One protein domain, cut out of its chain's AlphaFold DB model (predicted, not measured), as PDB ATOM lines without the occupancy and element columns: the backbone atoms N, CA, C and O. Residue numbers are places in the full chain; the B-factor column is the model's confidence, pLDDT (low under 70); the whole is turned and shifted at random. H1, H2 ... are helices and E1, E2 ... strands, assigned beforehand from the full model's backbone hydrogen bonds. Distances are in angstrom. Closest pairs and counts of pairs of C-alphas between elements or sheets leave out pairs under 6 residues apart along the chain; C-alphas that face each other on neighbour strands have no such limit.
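Overview. This is residues 66 to 93 and 144 to 176 of the 188 residues of an uncharacterized protein of Ensete ventricosum (UniProt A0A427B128). A short ribbon of two strands, E1 and E2, lies between two widely separated helices, with H1 toward one end of the longest axis and H3 at the other. Residues 160 to 176, of which 166 to 176 belong to H3, stick out as a long arm; the small helix H2 sits near the ribbon by Ser 154, and residues 84 to 91, of which 84 to 88 belong to H1, also stand free. The printed part has 61 residues with three named helices and two named strands, in the order E1, H1, H2, E2, H3, and its class is mixed, helices and strands. The sheet, in the order E1, E2, is antiparallel. The whole is extended, with a radius of gyration of the C-alphas of 18.2 A, and its outline is flat, spanning 52 by 29 by 13 A.

Arrangement. E1, residues 66 to 69, and E2, residues 154 to 157, are antiparallel neighbours, with 159 degrees between their directions. C-alphas 68 and 155 face each other at 4.8 A. N 67 and O 156 are within hydrogen-bond range at 3.0 A, as are N 154 and O 69 at 3.0 A. H1, residues 77 to 88, follows E1 after a short link and is apart from E2. H2, residues 144 to 149, has its closest C-alphas to E2 at Asp 144 and Ser 154, 5.4 A apart. The closest C-alphas of H2 and E1 are those of Leu 148 and Thr 69, 7.6 A apart. H1 and H2 are apart. H3, residues 166 to 176, is apart from E1, H1 and H2. In H1, H2 and H3 every O i to N i+4 pair is within hydrogen-bond range.

Along the chain. E1 begins at C-alpha 66, (-12.143, 30.369, 86.529), and is 9.7 A long from first to last C-alpha. H1 measures 16.1 A from C-alpha 77 at (-20.530, 46.222, 80.014) to C-alpha 88. H2 measures 8.6 A and E2 10.0 A. H3 measures 15.1 A and ends at C-alpha 176, (-13.216, -4.904, 82.197).

Size, cuts and confidence. The two C-alphas farthest apart are those of Arg 88 and Asp 174, at 53.4 A. Without the stretches that stand free, the body has 36 residues and spans 28 by 24 by 11 A. Residues 94 to 143 are not printed, and C-alphas 93 and 144 are 24.2 A apart across the cut. Of the links that are printed whole, H2 to E2 is tight, and E1 to H1 and E2 to H3 are short. The mean pLDDT of the printed part is 75.7; 16 residues are under 70, among them residues 89 to 93 and 160 to 163.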
ATOM      1  N   VAL A  66     -10.734  29.971  86.523       65.12
ATOM      2  CA  VAL A  66     -12.143  30.369  86.529       65.12
ATOM      3  C   VAL A  66     -12.600  30.579  85.092       65.12
ATOM      4  O   VAL A  66     -11.986  31.350  84.351       65.12
ATOM      5  N   LEU A  67     -13.676  29.898  84.691       68.50
ATOM      6  CA  LEU A  67     -14.343  30.164  83.425       68.50
ATOM      7  C   LEU A  67     -15.453  31.185  83.668       68.50
ATOM      8  O   LEU A  67     -16.379  30.934  84.437       68.50
ATOM      9  N   VAL A  68     -15.353  32.333  82.999       74.50
ATOM     10  CA  VAL A  68     -16.395  33.361  83.011       74.50
ATOM     11  C   VAL A  68     -17.085  33.355  81.656       74.50
ATOM     12  O   VAL A  68     -16.437  33.548  80.624       74.50
ATOM     13  N   THR A  69     -18.396  33.133  81.653       69.69
ATOM     14  CA  THR A  69     -19.219  33.173  80.444       69.69
ATOM     15  C   THR A  69     -20.281  34.255  80.581       69.69
ATOM     16  O   THR A  69     -20.807  34.527  81.659       69.69
ATOM     17  N   ASN A  70     -20.568  34.927  79.470       73.38
ATOM     18  CA  ASN A  70     -21.605  35.942  79.409       73.38
ATOM     19  C   ASN A  70     -22.345  35.856  78.071       73.38
ATOM     20  O   ASN A  70     -21.705  35.687  77.027       73.38
ATOM     21  N   ALA A  71     -23.671  36.005  78.097       72.31
ATOM     22  CA  ALA A  71     -24.530  35.867  76.919       72.31
ATOM     23  C   ALA A  71     -24.204  36.911  75.835       72.31
ATOM     24  O   ALA A  71     -24.142  36.577  74.650       72.31
ATOM     25  N   ASP A  72     -23.878  38.139  76.252       74.44
ATOM     26  CA  ASP A  72     -23.495  39.244  75.356       74.44
ATOM     27  C   ASP A  72     -22.031  39.171  74.878       74.44
ATOM     28  O   ASP A  72     -21.533  40.062  74.184       74.44
ATOM     29  N   GLY A  73     -21.307  38.111  75.250       68.19
ATOM     30  CA  GLY A  73     -19.911  37.910  74.885       68.19
ATOM     31  C   GLY A  73     -18.939  38.846  75.611       68.19
ATOM     32  O   GLY A  73     -19.265  39.467  76.625       68.19
ATOM     33  N   ILE A  74     -17.709  38.919  75.087       69.75
ATOM     34  CA  ILE A  74     -16.565  39.577  75.746       69.75
ATOM     35  C   ILE A  74     -16.643  41.109  75.791       69.75
ATOM     36  O   ILE A  74     -15.886  41.734  76.520       69.75
ATOM     37  N   GLY A  75     -17.504  41.721  74.973       70.81
ATOM     38  CA  GLY A  75     -17.649  43.177  74.883       70.81
ATOM     39  C   GLY A  75     -18.728  43.742  75.802       70.81
ATOM     40  O   GLY A  75     -19.086  44.911  75.666       70.81
ATOM     41  N   SER A  76     -19.303  42.920  76.681       79.69
ATOM     42  CA  SER A  76     -20.402  43.360  77.524       79.69
ATOM     43  C   SER A  76     -19.934  44.312  78.616       79.69
ATOM     44  O   SER A  76     -18.854  44.170  79.194       79.69
ATOM     45  N   HIS A  77     -20.794  45.275  78.938       75.94
ATOM     46  CA  HIS A  77     -20.530  46.222  80.014       75.94
ATOM     47  C   HIS A  77     -20.373  45.497  81.359       75.94
ATOM     48  O   HIS A  77     -19.472  45.832  82.117       75.94
ATOM     49  N   GLY A  78     -21.182  44.465  81.627       71.88
ATOM     50  CA  GLY A  78     -21.105  43.684  82.867       71.88
ATOM     51  C   GLY A  78     -19.777  42.942  83.038       71.88
ATOM     52  O   GLY A  78     -19.199  42.975  84.122       71.88
ATOM     53  N   LEU A  79     -19.247  42.339  81.968       77.75
ATOM     54  CA  LEU A  79     -17.946  41.670  82.017       77.75
ATOM     55  C   LEU A  79     -16.806  42.681  82.193       77.75
ATOM     56  O   LEU A  79     -15.897  42.434  82.979       77.75
ATOM     57  N   ASN A  80     -16.877  43.835  81.521       76.44
ATOM     58  CA  ASN A  80     -15.895  44.908  81.695       76.44
ATOM     59  C   ASN A  80     -15.887  45.440  83.134       76.44
ATOM     60  O   ASN A  80     -14.818  45.562  83.719       76.44
ATOM     61  N   PHE A  81     -17.058  45.676  83.734       78.38
ATOM     62  CA  PHE A  81     -17.161  46.094  85.135       78.38
ATOM     63  C   PHE A  81     -16.608  45.042  86.104       78.38
ATOM     64  O   PHE A  81     -15.924  45.399  87.061       78.38
ATOM     65  N   LEU A  82     -16.866  43.752  85.854       77.69
ATOM     66  CA  LEU A  82     -16.321  42.658  86.662       77.69
ATOM     67  C   LEU A  82     -14.789  42.615  86.580       77.69
ATOM     68  O   LEU A  82     -14.119  42.532  87.606       77.69
ATOM     69  N   VAL A  83     -14.228  42.718  85.374       76.19
ATOM     70  CA  VAL A  83     -12.773  42.760  85.170       76.19
ATOM     71  C   VAL A  83     -12.168  44.008  85.818       76.19
ATOM     72  O   VAL A  83     -11.165  43.897  86.516       76.19
ATOM     73  N   GLU A  84     -12.779  45.183  85.654       77.06
ATOM     74  CA  GLU A  84     -12.318  46.425  86.287       77.06
ATOM     75  C   GLU A  84     -12.321  46.337  87.817       77.06
ATOM     76  O   GLU A  84     -11.365  46.785  88.448       77.06
ATOM     77  N   ALA A  85     -13.357  45.753  88.424       73.75
ATOM     78  CA  ALA A  85     -13.421  45.557  89.871       73.75
ATOM     79  C   ALA A  85     -12.307  44.617  90.363       73.75
ATOM     80  O   ALA A  85     -11.574  44.964  91.287       73.75
ATOM     81  N   LEU A  86     -12.112  43.478  89.691       69.88
ATOM     82  CA  LEU A  86     -11.075  42.497  90.039       69.88
ATOM     83  C   LEU A  86      -9.651  43.054  89.885       69.88
ATOM     84  O   LEU A  86      -8.779  42.757  90.702       69.88
ATOM     85  N   VAL A  87      -9.416  43.885  88.863       68.94
ATOM     86  CA  VAL A  87      -8.133  44.571  88.642       68.94
ATOM     87  C   VAL A  87      -7.901  45.663  89.690       68.94
ATOM     88  O   VAL A  87      -6.787  45.806  90.188       68.94
ATOM     89  N   ARG A  88      -8.938  46.428  90.060       71.06
ATOM     90  CA  ARG A  88      -8.839  47.494  91.073       71.06
ATOM     91  C   ARG A  88      -8.569  46.976  92.481       71.06
ATOM     92  O   ARG A  88      -8.011  47.718  93.281       71.06
ATOM     93  N   GLU A  89      -8.971  45.747  92.784       68.25
ATOM     94  CA  GLU A  89      -8.757  45.126  94.092       68.25
ATOM     95  C   GLU A  89      -7.448  44.310  94.179       68.25
ATOM     96  O   GLU A  89      -7.236  43.628  95.175       68.25
ATOM     97  N   GLU A  90      -6.561  44.377  93.171       55.06
ATOM     98  CA  GLU A  90      -5.268  43.653  93.092       55.06
ATOM     99  C   GLU A  90      -5.374  42.111  93.184       55.06
ATOM    100  O   GLU A  90      -4.379  41.412  93.373       55.06
ATOM    101  N   GLN A  91      -6.573  41.542  93.013       55.50
ATOM    102  CA  GLN A  91      -6.830  40.113  93.237       55.50
ATOM    103  C   GLN A  91      -6.513  39.222  92.025       55.50
ATOM    104  O   GLN A  91      -6.474  37.995  92.152       55.50
ATOM    105  N   CYS A  92      -6.279  39.794  90.839       48.53
ATOM    106  CA  CYS A  92      -6.035  39.038  89.609       48.53
ATOM    107  C   CYS A  92      -5.024  39.748  88.693       48.53
ATOM    108  O   CYS A  92      -5.198  40.920  88.371       48.53
ATOM    109  N   ASP A  93      -4.014  39.020  88.203       51.34
ATOM    110  CA  ASP A  93      -3.146  39.480  87.111       51.34
ATOM    111  C   ASP A  93      -3.873  39.212  85.780       51.34
ATOM    112  O   ASP A  93      -4.089  38.062  85.380       51.34
ATOM    113  N   ASP A 144     -24.985  27.152  84.950       83.75
ATOM    114  CA  ASP A 144     -24.397  28.229  84.165       83.75
ATOM    115  C   ASP A 144     -25.240  28.585  82.939       83.75
ATOM    116  O   ASP A 144     -25.406  29.764  82.625       83.75
ATOM    117  N   PHE A 145     -25.846  27.591  82.288       79.25
ATOM    118  CA  PHE A 145     -26.780  27.800  81.182       79.25
ATOM    119  C   PHE A 145     -28.000  28.621  81.606       79.25
ATOM    120  O   PHE A 145     -28.412  29.529  80.879       79.25
ATOM    121  N   ARG A 146     -28.535  28.358  82.804       83.75
ATOM    122  CA  ARG A 146     -29.672  29.092  83.360       83.75
ATOM    123  C   ARG A 146     -29.305  30.532  83.703       83.75
ATOM    124  O   ARG A 146     -30.041  31.456  83.348       83.75
ATOM    125  N   ALA A 147     -28.142  30.743  84.318       84.44
ATOM    126  CA  ALA A 147     -27.613  32.078  84.585       84.44
ATOM    127  C   ALA A 147     -27.471  32.900  83.290       84.44
ATOM    128  O   ALA A 147     -27.905  34.052  83.233       84.44
ATOM    129  N   LEU A 148     -26.952  32.284  82.222       82.25
ATOM    130  CA  LEU A 148     -26.821  32.921  80.910       82.25
ATOM    131  C   LEU A 148     -28.173  33.235  80.259       82.25
ATOM    132  O   LEU A 148     -28.341  34.328  79.717       82.25
ATOM    133  N   ALA A 149     -29.134  32.307  80.310       78.31
ATOM    134  CA  ALA A 149     -30.480  32.512  79.768       78.31
ATOM    135  C   ALA A 149     -31.189  33.706  80.428       78.31
ATOM    136  O   ALA A 149     -31.931  34.437  79.770       78.31
ATOM    137  N   ASN A 150     -30.893  33.941  81.706       79.94
ATOM    138  CA  ASN A 150     -31.426  35.043  82.497       79.94
ATOM    139  C   ASN A 150     -30.614  36.351  82.372       79.94
ATOM    140  O   ASN A 150     -30.950  37.343  83.019       79.94
ATOM    141  N   GLY A 151     -29.567  36.385  81.540       75.81
ATOM    142  CA  GLY A 151     -28.752  37.582  81.297       75.81
ATOM    143  C   GLY A 151     -27.737  37.899  82.398       75.81
ATOM    144  O   GLY A 151     -27.219  39.016  82.451       75.81
ATOM    145  N   PHE A 152     -27.445  36.942  83.278       78.00
ATOM    146  CA  PHE A 152     -26.383  37.071  84.269       78.00
ATOM    147  C   PHE A 152     -25.033  36.617  83.702       78.00
ATOM    148  O   PHE A 152     -24.942  35.845  82.746       78.00
ATOM    149  N   VAL A 153     -23.963  37.091  84.339       75.56
ATOM    150  CA  VAL A 153     -22.619  36.539  84.152       75.56
ATOM    151  C   VAL A 153     -22.526  35.249  84.964       75.56
ATOM    152  O   VAL A 153     -22.810  35.270  86.160       75.56
ATOM    153  N   SER A 154     -22.106  34.153  84.330       83.06
ATOM    154  CA  SER A 154     -21.837  32.894  85.027       83.06
ATOM    155  C   SER A 154     -20.342  32.735  85.302       83.06
ATOM    156  O   SER A 154     -19.503  33.000  84.435       83.06
ATOM    157  N   VAL A 155     -20.016  32.311  86.523       83.81
ATOM    158  CA  VAL A 155     -18.649  32.093  87.003       83.81
ATOM    159  C   VAL A 155     -18.545  30.664  87.524       83.81
ATOM    160  O   VAL A 155     -18.999  30.364  88.625       83.81
ATOM    161  N   CYS A 156     -17.920  29.785  86.742       80.62
ATOM    162  CA  CYS A 156     -17.750  28.378  87.102       80.62
ATOM    163  C   CYS A 156     -16.293  28.090  87.449       80.62
ATOM    164  O   CYS A 156     -15.377  28.342  86.658       80.62
ATOM    165  N   THR A 157     -16.077  27.537  88.641       80.06
ATOM    166  CA  THR A 157     -14.763  27.033  89.041       80.06
ATOM    167  C   THR A 157     -14.550  25.661  88.410       80.06
ATOM    168  O   THR A 157     -15.408  24.786  88.499       80.06
ATOM    169  N   LEU A 158     -13.422  25.478  87.720       73.38
ATOM    170  CA  LEU A 158     -13.087  24.199  87.101       73.38
ATOM    171  C   LEU A 158     -12.052  23.477  87.956       73.38
ATOM    172  O   LEU A 158     -10.936  23.963  88.153       73.38
ATOM    173  N   HIS A 159     -12.418  22.288  88.424       72.62
ATOM    174  CA  HIS A 159     -11.492  21.354  89.045       72.62
ATOM    175  C   HIS A 159     -10.999  20.370  87.977       72.62
ATOM    176  O   HIS A 159     -11.794  19.726  87.299       72.62
ATOM    177  N   PHE A 160      -9.678  20.284  87.795       61.75
ATOM    178  CA  PHE A 160      -9.055  19.334  86.858       61.75
ATOM    179  C   PHE A 160      -8.829  17.953  87.472       61.75
ATOM    180  O   PHE A 160      -8.543  16.999  86.750       61.75
ATOM    181  N   ASP A 161      -8.971  17.845  88.789       66.69
ATOM    182  CA  ASP A 161      -9.069  16.565  89.462       66.69
ATOM    183  C   ASP A 161     -10.491  16.075  89.218       66.69
ATOM    184  O   ASP A 161     -11.412  16.526  89.887       66.69
ATOM    185  N   LEU A 162     -10.688  15.226  88.206       62.09
ATOM    186  CA  LEU A 162     -11.918  14.450  88.097       62.09
ATOM    187  C   LEU A 162     -11.795  13.332  89.134       62.09
ATOM    188  O   LEU A 162     -11.050  12.376  88.886       62.09
ATOM    189  N   PRO A 163     -12.464  13.423  90.298       63.84
ATOM    190  CA  PRO A 163     -12.461  12.314  91.221       63.84
ATOM    191  C   PRO A 163     -13.309  11.236  90.556       63.84
ATOM    192  O   PRO A 163     -14.529  11.351  90.459       63.84
ATOM    193  N   VAL A 164     -12.657  10.205  90.023       71.06
ATOM    194  CA  VAL A 164     -13.378   8.986  89.680       71.06
ATOM    195  C   VAL A 164     -13.881   8.440  91.005       71.06
ATOM    196  O   VAL A 164     -13.079   8.032  91.847       71.06
ATOM    197  N   GLU A 165     -15.195   8.489  91.217       77.44
ATOM    198  CA  GLU A 165     -15.771   7.905  92.418       77.44
ATOM    199  C   GLU A 165     -15.361   6.430  92.499       77.44
ATOM    200  O   GLU A 165     -15.370   5.728  91.479       77.44
ATOM    201  N   PRO A 166     -14.984   5.935  93.689       81.06
ATOM    202  CA  PRO A 166     -14.470   4.576  93.847       81.06
ATOM    203  C   PRO A 166     -15.458   3.523  93.331       81.06
ATOM    204  O   PRO A 166     -15.047   2.470  92.855       81.06
ATOM    205  N   GLU A 167     -16.754   3.833  93.356       83.06
ATOM    206  CA  GLU A 167     -17.839   3.011  92.821       83.06
ATOM    207  C   GLU A 167     -17.813   2.932  91.289       83.06
ATOM    208  O   GLU A 167     -17.939   1.845  90.725       83.06
ATOM    209  N   ILE A 168     -17.567   4.056  90.605       87.19
ATOM    210  CA  ILE A 168     -17.400   4.113  89.144       87.19
ATOM    211  C   ILE A 168     -16.142   3.343  88.745       87.19
ATOM    212  O   ILE A 168     -16.167   2.554  87.801       87.19
ATOM    213  N   GLN A 169     -15.047   3.525  89.490       87.31
ATOM    214  CA  GLN A 169     -13.806   2.794  89.256       87.31
ATOM    215  C   GLN A 169     -14.002   1.285  89.432       87.31
ATOM    216  O   GLN A 169     -13.560   0.513  88.580       87.31
ATOM    217  N   ALA A 170     -14.646   0.862  90.522       90.12
ATOM    218  CA  ALA A 170     -14.919  -0.541  90.802       90.12
ATOM    219  C   ALA A 170     -15.821  -1.147  89.722       90.12
ATOM    220  O   ALA A 170     -15.471  -2.171  89.145       90.12
ATOM    221  N   SER A 171     -16.908  -0.462  89.360       91.38
ATOM    222  CA  SER A 171     -17.827  -0.911  88.311       91.38
ATOM    223  C   SER A 171     -17.137  -1.045  86.949       91.38
ATOM    224  O   SER A 171     -17.279  -2.070  86.280       91.38
ATOM    225  N   ALA A 172     -16.328  -0.057  86.550       91.19
ATOM    226  CA  ALA A 172     -15.553  -0.125  85.313       91.19
ATOM    227  C   ALA A 172     -14.510  -1.255  85.347       91.19
ATOM    228  O   ALA A 172     -14.310  -1.943  84.346       91.19
ATOM    229  N   SER A 173     -13.867  -1.467  86.499       91.25
ATOM    230  CA  SER A 173     -12.877  -2.532  86.693       91.25
ATOM    231  C   SER A 173     -13.516  -3.917  86.611       91.25
ATOM    232  O   SER A 173     -12.990  -4.782  85.914       91.25
ATOM    233  N   ASP A 174     -14.665  -4.112  87.256       93.44
ATOM    234  CA  ASP A 174     -15.428  -5.360  87.209       93.44
ATOM    235  C   ASP A 174     -15.913  -5.657  85.788       93.44
ATOM    236  O   ASP A 174     -15.798  -6.789  85.315       93.44
ATOM    237  N   TRP A 175     -16.391  -4.636  85.069       93.88
ATOM    238  CA  TRP A 175     -16.778  -4.774  83.666       93.88
ATOM    239  C   TRP A 175     -15.593  -5.192  82.784       93.88
ATOM    240  O   TRP A 175     -15.704  -6.153  82.020       93.88
ATOM    241  N   LEU A 176     -14.436  -4.536  82.926       92.69
ATOM    242  CA  LEU A 176     -13.216  -4.904  82.197       92.69
ATOM    243  C   LEU A 176     -12.756  -6.326  82.542       92.69
ATOM    244  O   LEU A 176     -12.401  -7.093  81.646       92.69
TER     245      LEU A 176